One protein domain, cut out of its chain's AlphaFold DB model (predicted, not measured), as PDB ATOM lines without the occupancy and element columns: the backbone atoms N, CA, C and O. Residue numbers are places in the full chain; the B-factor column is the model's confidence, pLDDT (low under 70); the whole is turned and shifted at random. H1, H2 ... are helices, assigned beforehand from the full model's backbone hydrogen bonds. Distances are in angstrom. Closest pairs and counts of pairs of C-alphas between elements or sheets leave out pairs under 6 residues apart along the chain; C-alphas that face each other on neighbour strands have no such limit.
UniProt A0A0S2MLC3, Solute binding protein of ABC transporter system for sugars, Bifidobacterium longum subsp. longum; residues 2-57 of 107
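What this domain is: This is residues 2 to 57 of the 107 residues of the protein "Solute binding protein of ABC transporter system for sugars" of Bifidobacterium longum subsp. longum (UniProt A0A0S2MLC3). H1 sticks out with residues 3 to 12 as a free arm from a small body, where H2 and H3 stand with the looping stretch of residues 27 to 42. The printed part has 56 residues, with three named helices in the order H1, H2, H3 and no named strand; its class is all helix. It is loose, with a radius of gyration of the C-alphas of 13.4 A, and elongated, spanning 44 by 23 by 13 A.

How they stand to each other: H1, residues 3 to 14, and H2, residues 18 to 26, are close but not clearly touching; their closest C-alphas, of Phe 14 and Ala 20, are 6.6 A apart. They run the same way at a steep tilt of 63 degrees. H3, residues 43 to 57, is apart from H1. H2 and H3 are apart, but only just: their closest C-alphas are 8.2 A apart. In H1, H2 and H3 every O i to N i+4 pair is within hydrogen-bond range.

Where its parts are: H1 begins at C-alpha 3 (4.937, 30.766, 12.852) and is 16.8 A long. H2 is 12.1 A long. H3 is 21.5 A long and ends at C-alpha 57 (-10.295, 53.632, 37.620).

The domain as a whole: The two C-alphas farthest apart, of Ala 2 and Gln 43, are 44.6 A apart. The link from H1 to H2 is tight; that from H2 to H3 is long, with 16 residues. The printed part has no cut, and no printed residue is under 70 in pLDDT.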
ATOM      1  N   ALA A   2       3.765  34.830  10.285       76.44
ATOM      2  CA  ALA A   2       4.770  33.770  10.399       76.44
ATOM      3  C   ALA A   2       4.516  32.908  11.656       76.44
ATOM      4  O   ALA A   2       3.743  33.307  12.533       76.44
ATOM      5  N   LYS A   3       5.131  31.722  11.743       78.12
ATOM      6  CA  LYS A   3       4.937  30.766  12.852       78.12
ATOM      7  C   LYS A   3       5.240  31.412  14.210       78.12
ATOM      8  O   LYS A   3       4.487  31.236  15.163       78.12
ATOM      9  N   GLU A   4       6.286  32.222  14.246       85.75
ATOM     10  CA  GLU A   4       6.767  32.983  15.395       85.75
ATOM     11  C   GLU A   4       5.734  34.032  15.831       85.75
ATOM     12  O   GLU A   4       5.466  34.180  17.018       85.75
ATOM     13  N   GLY A   5       5.065  34.686  14.875       89.50
ATOM     14  CA  GLY A   5       4.008  35.661  15.164       89.50
ATOM     15  C   GLY A   5       2.753  35.033  15.776       89.50
ATOM     16  O   GLY A   5       2.119  35.638  16.633       89.50
ATOM     17  N   ARG A   6       2.400  33.799  15.386       91.69
ATOM     18  CA  ARG A   6       1.277  33.068  16.005       91.69
ATOM     19  C   ARG A   6       1.607  32.599  17.419       91.69
ATOM     20  O   ARG A   6       0.748  32.683  18.288       91.69
ATOM     21  N   ALA A   7       2.833  32.130  17.644       94.06
ATOM     22  CA  ALA A   7       3.290  31.741  18.974       94.06
ATOM     23  C   ALA A   7       3.337  32.945  19.930       94.06
ATOM     24  O   ALA A   7       2.854  32.841  21.053       94.06
ATOM     25  N   ALA A   8       3.837  34.097  19.470       95.44
ATOM     26  CA  ALA A   8       3.831  35.330  20.254       95.44
ATOM     27  C   ALA A   8       2.406  35.789  20.598       95.44
ATOM     28  O   ALA A   8       2.137  36.120  21.746       95.44
ATOM     29  N   ALA A   9       1.481  35.748  19.634       94.69
ATOM     30  CA  ALA A   9       0.082  36.092  19.885       94.69
ATOM     31  C   ALA A   9      -0.561  35.164  20.928       94.69
ATOM     32  O   ALA A   9      -1.162  35.654  21.874       94.69
ATOM     33  N   ALA A  10      -0.375  33.845  20.803       95.25
ATOM     34  CA  ALA A  10      -0.893  32.882  21.778       95.25
ATOM     35  C   ALA A  10      -0.300  33.087  23.182       95.25
ATOM     36  O   ALA A  10      -0.994  32.917  24.178       95.25
ATOM     37  N   PHE A  11       0.973  33.477  23.268       94.44
ATOM     38  CA  PHE A  11       1.606  33.798  24.543       94.44
ATOM     39  C   PHE A  11       1.016  35.064  25.184       94.44
ATOM     40  O   PHE A  11       0.706  35.049  26.370       94.44
ATOM     41  N   LEU A  12       0.811  36.137  24.411       93.62
ATOM     42  CA  LEU A  12       0.176  37.367  24.909       93.62
ATOM     43  C   LEU A  12      -1.281  37.145  25.341       93.62
ATOM     44  O   LEU A  12      -1.743  37.788  26.280       93.62
ATOM     45  N   ASP A  13      -1.988  36.238  24.668       93.69
ATOM     46  CA  ASP A  13      -3.345  35.831  25.035       93.69
ATOM     47  C   ASP A  13      -3.339  35.066  26.369       93.69
ATOM     48  O   ASP A  13      -4.087  35.391  27.288       93.69
ATOM     49  N   PHE A  14      -2.398  34.126  26.532       94.56
ATOM     50  CA  PHE A  14      -2.210  33.411  27.794       94.56
ATOM     51  C   PHE A  14      -1.910  34.354  28.965       94.56
ATOM     52  O   PHE A  14      -2.494  34.174  30.029       94.56
ATOM     53  N   LEU A  15      -1.062  35.376  28.786       93.75
ATOM     54  CA  LEU A  15      -0.741  36.342  29.849       93.75
ATOM     55  C   LEU A  15      -1.969  37.100  30.389       93.75
ATOM     56  O   LEU A  15      -1.907  37.626  31.497       93.75
ATOM     57  N   GLN A  16      -3.063  37.153  29.627       92.31
ATOM     58  CA  GLN A  16      -4.325  37.791  30.017       92.31
ATOM     59  C   GLN A  16      -5.376  36.790  30.527       92.31
ATOM     60  O   GLN A  16      -6.463  37.198  30.923       92.31
ATOM     61  N   SER A  17      -5.077  35.489  30.524       94.69
ATOM     62  CA  SER A  17      -5.976  34.463  31.058       94.69
ATOM     63  C   SER A  17      -6.092  34.542  32.582       94.69
ATOM     64  O   SER A  17      -5.157  34.966  33.262       94.69
ATOM     65  N   ASP A  18      -7.202  34.047  33.134       95.50
ATOM     66  CA  ASP A  18      -7.410  33.983  34.588       95.50
ATOM     67  C   ASP A  18      -6.293  33.220  35.313       95.50
ATOM     68  O   ASP A  18      -5.876  33.616  36.399       95.50
ATOM     69  N   GLU A  19      -5.752  32.169  34.690       95.62
ATOM     70  CA  GLU A  19      -4.629  31.401  35.233       95.62
ATOM     71  C   GLU A  19      -3.373  32.270  35.375       95.62
ATOM     72  O   GLU A  19      -2.791  32.354  36.457       95.62
ATOM     73  N   ALA A  20      -2.963  32.961  34.308       96.38
ATOM     74  CA  ALA A  20      -1.790  33.830  34.352       96.38
ATOM     75  C   ALA A  20      -1.993  35.028  35.294       96.38
ATOM     76  O   ALA A  20      -1.062  35.422  36.002       96.38
ATOM     77  N   ARG A  21      -3.212  35.577  35.343       96.44
ATOM     78  CA  ARG A  21      -3.588  36.664  36.258       96.44
ATOM     79  C   ARG A  21      -3.505  36.220  37.719       96.44
ATOM     80  O   ARG A  21      -2.953  36.960  38.531       96.44
ATOM     81  N   GLN A  22      -3.971  35.014  38.053       96.69
ATOM     82  CA  GLN A  22      -3.822  34.457  39.402       96.69
ATOM     83  C   GLN A  22      -2.346  34.220  39.745       96.69
ATOM     84  O   GLN A  22      -1.902  34.624  40.815       96.69
ATOM     85  N   ILE A  23      -1.555  33.659  38.819       96.31
ATOM     86  CA  ILE A  23      -0.109  33.466  39.020       96.31
ATOM     87  C   ILE A  23       0.590  34.801  39.319       96.31
ATOM     88  O   ILE A  23       1.462  34.851  40.186       96.31
ATOM     89  N   ALA A  24       0.224  35.888  38.633       95.62
ATOM     90  CA  ALA A  24       0.782  37.214  38.899       95.62
ATOM     91  C   ALA A  24       0.491  37.675  40.338       95.62
ATOM     92  O   ALA A  24       1.422  38.047  41.059       95.62
ATOM     93  N   VAL A  25      -0.769  37.571  40.774       96.44
ATOM     94  CA  VAL A  25      -1.199  37.924  42.137       96.44
ATOM     95  C   VAL A  25      -0.502  37.065  43.187       96.44
ATOM     96  O   VAL A  25       0.034  37.602  44.155       96.44
ATOM     97  N   ASP A  26      -0.397  35.756  42.976       96.00
ATOM     98  CA  ASP A  26       0.285  34.846  43.906       96.00
ATOM     99  C   ASP A  26       1.772  35.199  44.095       96.00
ATOM    100  O   ASP A  26       2.367  34.895  45.130       96.00
ATOM    101  N   ASN A  27       2.366  35.887  43.116       95.19
ATOM    102  CA  ASN A  27       3.747  36.367  43.146       95.19
ATOM    103  C   ASN A  27       3.873  37.862  43.499       95.19
ATOM    104  O   ASN A  27       4.964  38.425  43.400       95.19
ATOM    105  N   GLY A  28       2.791  38.506  43.949       94.38
ATOM    106  CA  GLY A  28       2.805  39.882  44.452       94.38
ATOM    107  C   GLY A  28       2.687  40.969  43.386       94.38
ATOM    108  O   GLY A  28       2.943  42.135  43.686       94.38
ATOM    109  N   TYR A  29       2.304  40.616  42.159       93.38
ATOM    110  CA  TYR A  29       2.058  41.568  41.080       93.38
ATOM    111  C   TYR A  29       0.557  41.820  40.896       93.38
ATOM    112  O   TYR A  29      -0.243  40.904  41.082       93.38
ATOM    113  N   PRO A  30       0.146  43.039  40.499       92.00
ATOM    114  CA  PRO A  30      -1.224  43.260  40.063       92.00
ATOM    115  C   PRO A  30      -1.525  42.443  38.795       92.00
ATOM    116  O   PRO A  30      -0.632  42.262  37.956       92.00
ATOM    117  N   PRO A  31      -2.765  41.950  38.630       92.81
ATOM    118  CA  PRO A  31      -3.177  41.300  37.394       92.81
ATOM    119  C   PRO A  31      -3.181  42.314  36.242       92.81
ATOM    120  O   PRO A  31      -3.383  43.511  36.445       92.81
ATOM    121  N   ILE A  32      -2.994  41.825  35.019       88.56
ATOM    122  CA  ILE A  32      -3.130  42.624  33.797       88.56
ATOM    123  C   ILE A  32      -4.400  42.227  33.036       88.56
ATOM    124  O   ILE A  32      -4.930  41.134  33.238       88.56
ATOM    125  N   GLY A  33      -4.847  43.094  32.128       85.31
ATOM    126  CA  GLY A  33      -6.033  42.854  31.305       85.31
ATOM    127  C   GLY A  33      -7.344  43.217  32.006       85.31
ATOM    128  O   GLY A  33      -7.349  43.848  33.060       85.31
ATOM    129  N   GLU A  34      -8.454  42.850  31.374       85.44
ATOM    130  CA  GLU A  34      -9.811  43.109  31.869       85.44
ATOM    131  C   GLU A  34     -10.292  42.006  32.832       85.44
ATOM    132  O   GLU A  34      -9.724  40.914  32.887       85.44
ATOM    133  N   GLY A  35     -11.370  42.284  33.571       87.44
ATOM    134  CA  GLY A  35     -12.022  41.342  34.488       87.44
ATOM    135  C   GLY A  35     -11.659  41.549  35.959       87.44
ATOM    136  O   GLY A  35     -10.761  42.320  36.291       87.44
ATOM    137  N   ASP A  36     -12.363  40.836  36.840       89.75
ATOM    138  CA  ASP A  36     -12.227  40.994  38.291       89.75
ATOM    139  C   ASP A  36     -10.798  40.697  38.758       89.75
ATOM    140  O   ASP A  36     -10.143  39.762  38.279       89.75
ATOM    141  N   THR A  37     -10.304  41.498  39.701       91.50
ATOM    142  CA  THR A  37      -8.996  41.295  40.332       91.50
ATOM    143  C   THR A  37      -8.975  39.952  41.087       91.50
ATOM    144  O   THR A  37      -9.820  39.741  41.962       91.50
ATOM    145  N   PRO A  38      -8.026  39.033  40.801       94.81
ATOM    146  CA  PRO A  38      -7.941  37.758  41.504       94.81
ATOM    147  C   PRO A  38      -7.704  37.934  43.008       94.81
ATOM    148  O   PRO A  38      -6.996  38.843  43.451       94.81
ATOM    149  N   SER A  39      -8.289  37.046  43.810       93.62
ATOM    150  CA  SER A  39      -8.165  37.083  45.268       93.62
ATOM    151  C   SER A  39      -6.820  36.537  45.753       93.62
ATOM    152  O   SER A  39      -6.205  35.692  45.106       93.62
ATOM    153  N   THR A  40      -6.407  36.957  46.946       95.69
ATOM    154  CA  THR A  40      -5.218  36.449  47.639       95.69
ATOM    155  C   THR A  40      -5.486  36.317  49.135       95.69
ATOM    156  O   THR A  40      -6.165  37.157  49.725       95.69
ATOM    157  N   ASP A  41      -4.908  35.295  49.769       95.88
ATOM    158  CA  ASP A  41      -4.947  35.129  51.228       95.88
ATOM    159  C   ASP A  41      -3.991  36.096  51.955       95.88
ATOM    160  O   ASP A  41      -4.059  36.275  53.175       95.88
ATOM    161  N   ASN A  42      -3.090  36.757  51.218       96.12
ATOM    162  CA  ASN A  42      -2.221  37.788  51.769       96.12
ATOM    163  C   ASN A  42      -3.005  39.096  51.949       96.12
ATOM    164  O   ASN A  42      -3.194  39.862  51.008       96.12
ATOM    165  N   GLN A  43      -3.409  39.382  53.189       96.06
ATOM    166  CA  GLN A  43      -4.217  40.562  53.516       96.06
ATOM    167  C   GLN A  43      -3.589  41.891  53.072       96.06
ATOM    168  O   GLN A  43      -4.313  42.771  52.607       96.06
ATOM    169  N   LEU A  44      -2.265  42.051  53.200       95.81
ATOM    170  CA  LEU A  44      -1.591  43.281  52.778       95.81
ATOM    171  C   LEU A  44      -1.650  43.428  51.259       95.81
ATOM    172  O   LEU A  44      -1.988  44.497  50.759       95.81
ATOM    173  N   LEU A  45      -1.353  42.348  50.534       96.38
ATOM    174  CA  LEU A  45      -1.438  42.358  49.078       96.38
ATOM    175  C   LEU A  45      -2.873  42.633  48.615       96.38
ATOM    176  O   LEU A  45      -3.062  43.480  47.752       96.38
ATOM    177  N   GLY A  46      -3.879  42.011  49.234       96.19
ATOM    178  CA  GLY A  46      -5.286  42.281  48.932       96.19
ATOM    179  C   GLY A  46      -5.644  43.766  49.070       96.19
ATOM    180  O   GLY A  46      -6.240  44.340  48.164       96.19
ATOM    181  N   GLN A  47      -5.204  44.428  50.148       96.25
ATOM    182  CA  GLN A  47      -5.418  45.873  50.333       96.25
ATOM    183  C   GLN A  47      -4.700  46.726  49.277       96.25
ATOM    184  O   GLN A  47      -5.258  47.724  48.809       96.25
ATOM    185  N   VAL A  48      -3.473  46.345  48.899       95.25
ATOM    186  CA  VAL A  48      -2.713  47.008  47.828       95.25
ATOM    187  C   VAL A  48      -3.449  46.879  46.498       95.25
ATOM    188  O   VAL A  48      -3.610  47.884  45.812       95.25
ATOM    189  N   LEU A  49      -3.938  45.683  46.158       94.88
ATOM    190  CA  LEU A  49      -4.666  45.424  44.917       94.88
ATOM    191  C   LEU A  49      -5.972  46.223  44.845       94.88
ATOM    192  O   LEU A  49      -6.187  46.922  43.861       94.88
ATOM    193  N   THR A  50      -6.785  46.224  45.908       93.62
ATOM    194  CA  THR A  50      -8.013  47.041  45.971       93.62
ATOM    195  C   THR A  50      -7.722  48.536  45.822       93.62
ATOM    196  O   THR A  50      -8.429  49.252  45.117       93.62
ATOM    197  N   SER A  51      -6.667  49.032  46.474       92.31
ATOM    198  CA  SER A  51      -6.285  50.446  46.361       92.31
ATOM    199  C   SER A  51      -5.773  50.783  44.959       92.31
ATOM    200  O   SER A  51      -6.053  51.863  44.441       92.31
ATOM    201  N   TYR A  52      -5.025  49.865  44.342       90.50
ATOM    202  CA  TYR A  52      -4.500  50.017  42.991       90.50
ATOM    203  C   TYR A  52      -5.618  50.041  41.944       90.50
ATOM    204  O   TYR A  52      -5.624  50.935  41.102       90.50
ATOM    205  N   GLU A  53      -6.585  49.129  42.037       89.31
ATOM    206  CA  GLU A  53      -7.777  49.091  41.182       89.31
ATOM    207  C   GLU A  53      -8.519  50.435  41.215       89.31
ATOM    208  O   GLU A  53      -8.697  51.070  40.176       89.31
ATOM    209  N   GLY A  54      -8.805  50.954  42.415       90.00
ATOM    210  CA  GLY A  54      -9.425  52.271  42.563       90.00
ATOM    211  C   GLY A  54      -8.586  53.420  41.983       90.00
ATOM    212  O   GLY A  54      -9.135  54.356  41.406       90.00
ATOM    213  N   LEU A  55      -7.251  53.375  42.084       89.12
ATOM    214  CA  LEU A  55      -6.383  54.386  41.465       89.12
ATOM    215  C   LEU A  55      -6.448  54.343  39.933       89.12
ATOM    216  O   LEU A  55      -6.542  55.404  39.308       89.12
ATOM    217  N   VAL A  56      -6.421  53.147  39.337       87.50
ATOM    218  CA  VAL A  56      -6.505  52.954  37.880       87.50
ATOM    219  C   VAL A  56      -7.844  53.463  37.343       87.50
ATOM    220  O   VAL A  56      -7.855  54.208  36.363       87.50
ATOM    221  N   GLU A  57      -8.957  53.165  38.018       87.25
ATOM    222  CA  GLU A  57     -10.295  53.632  37.620       87.25
ATOM    223  C   GLU A  57     -10.419  55.160  37.588       87.25
ATOM    224  O   GLU A  57     -11.147  55.717  36.765       87.25
TER     225      GLU A  57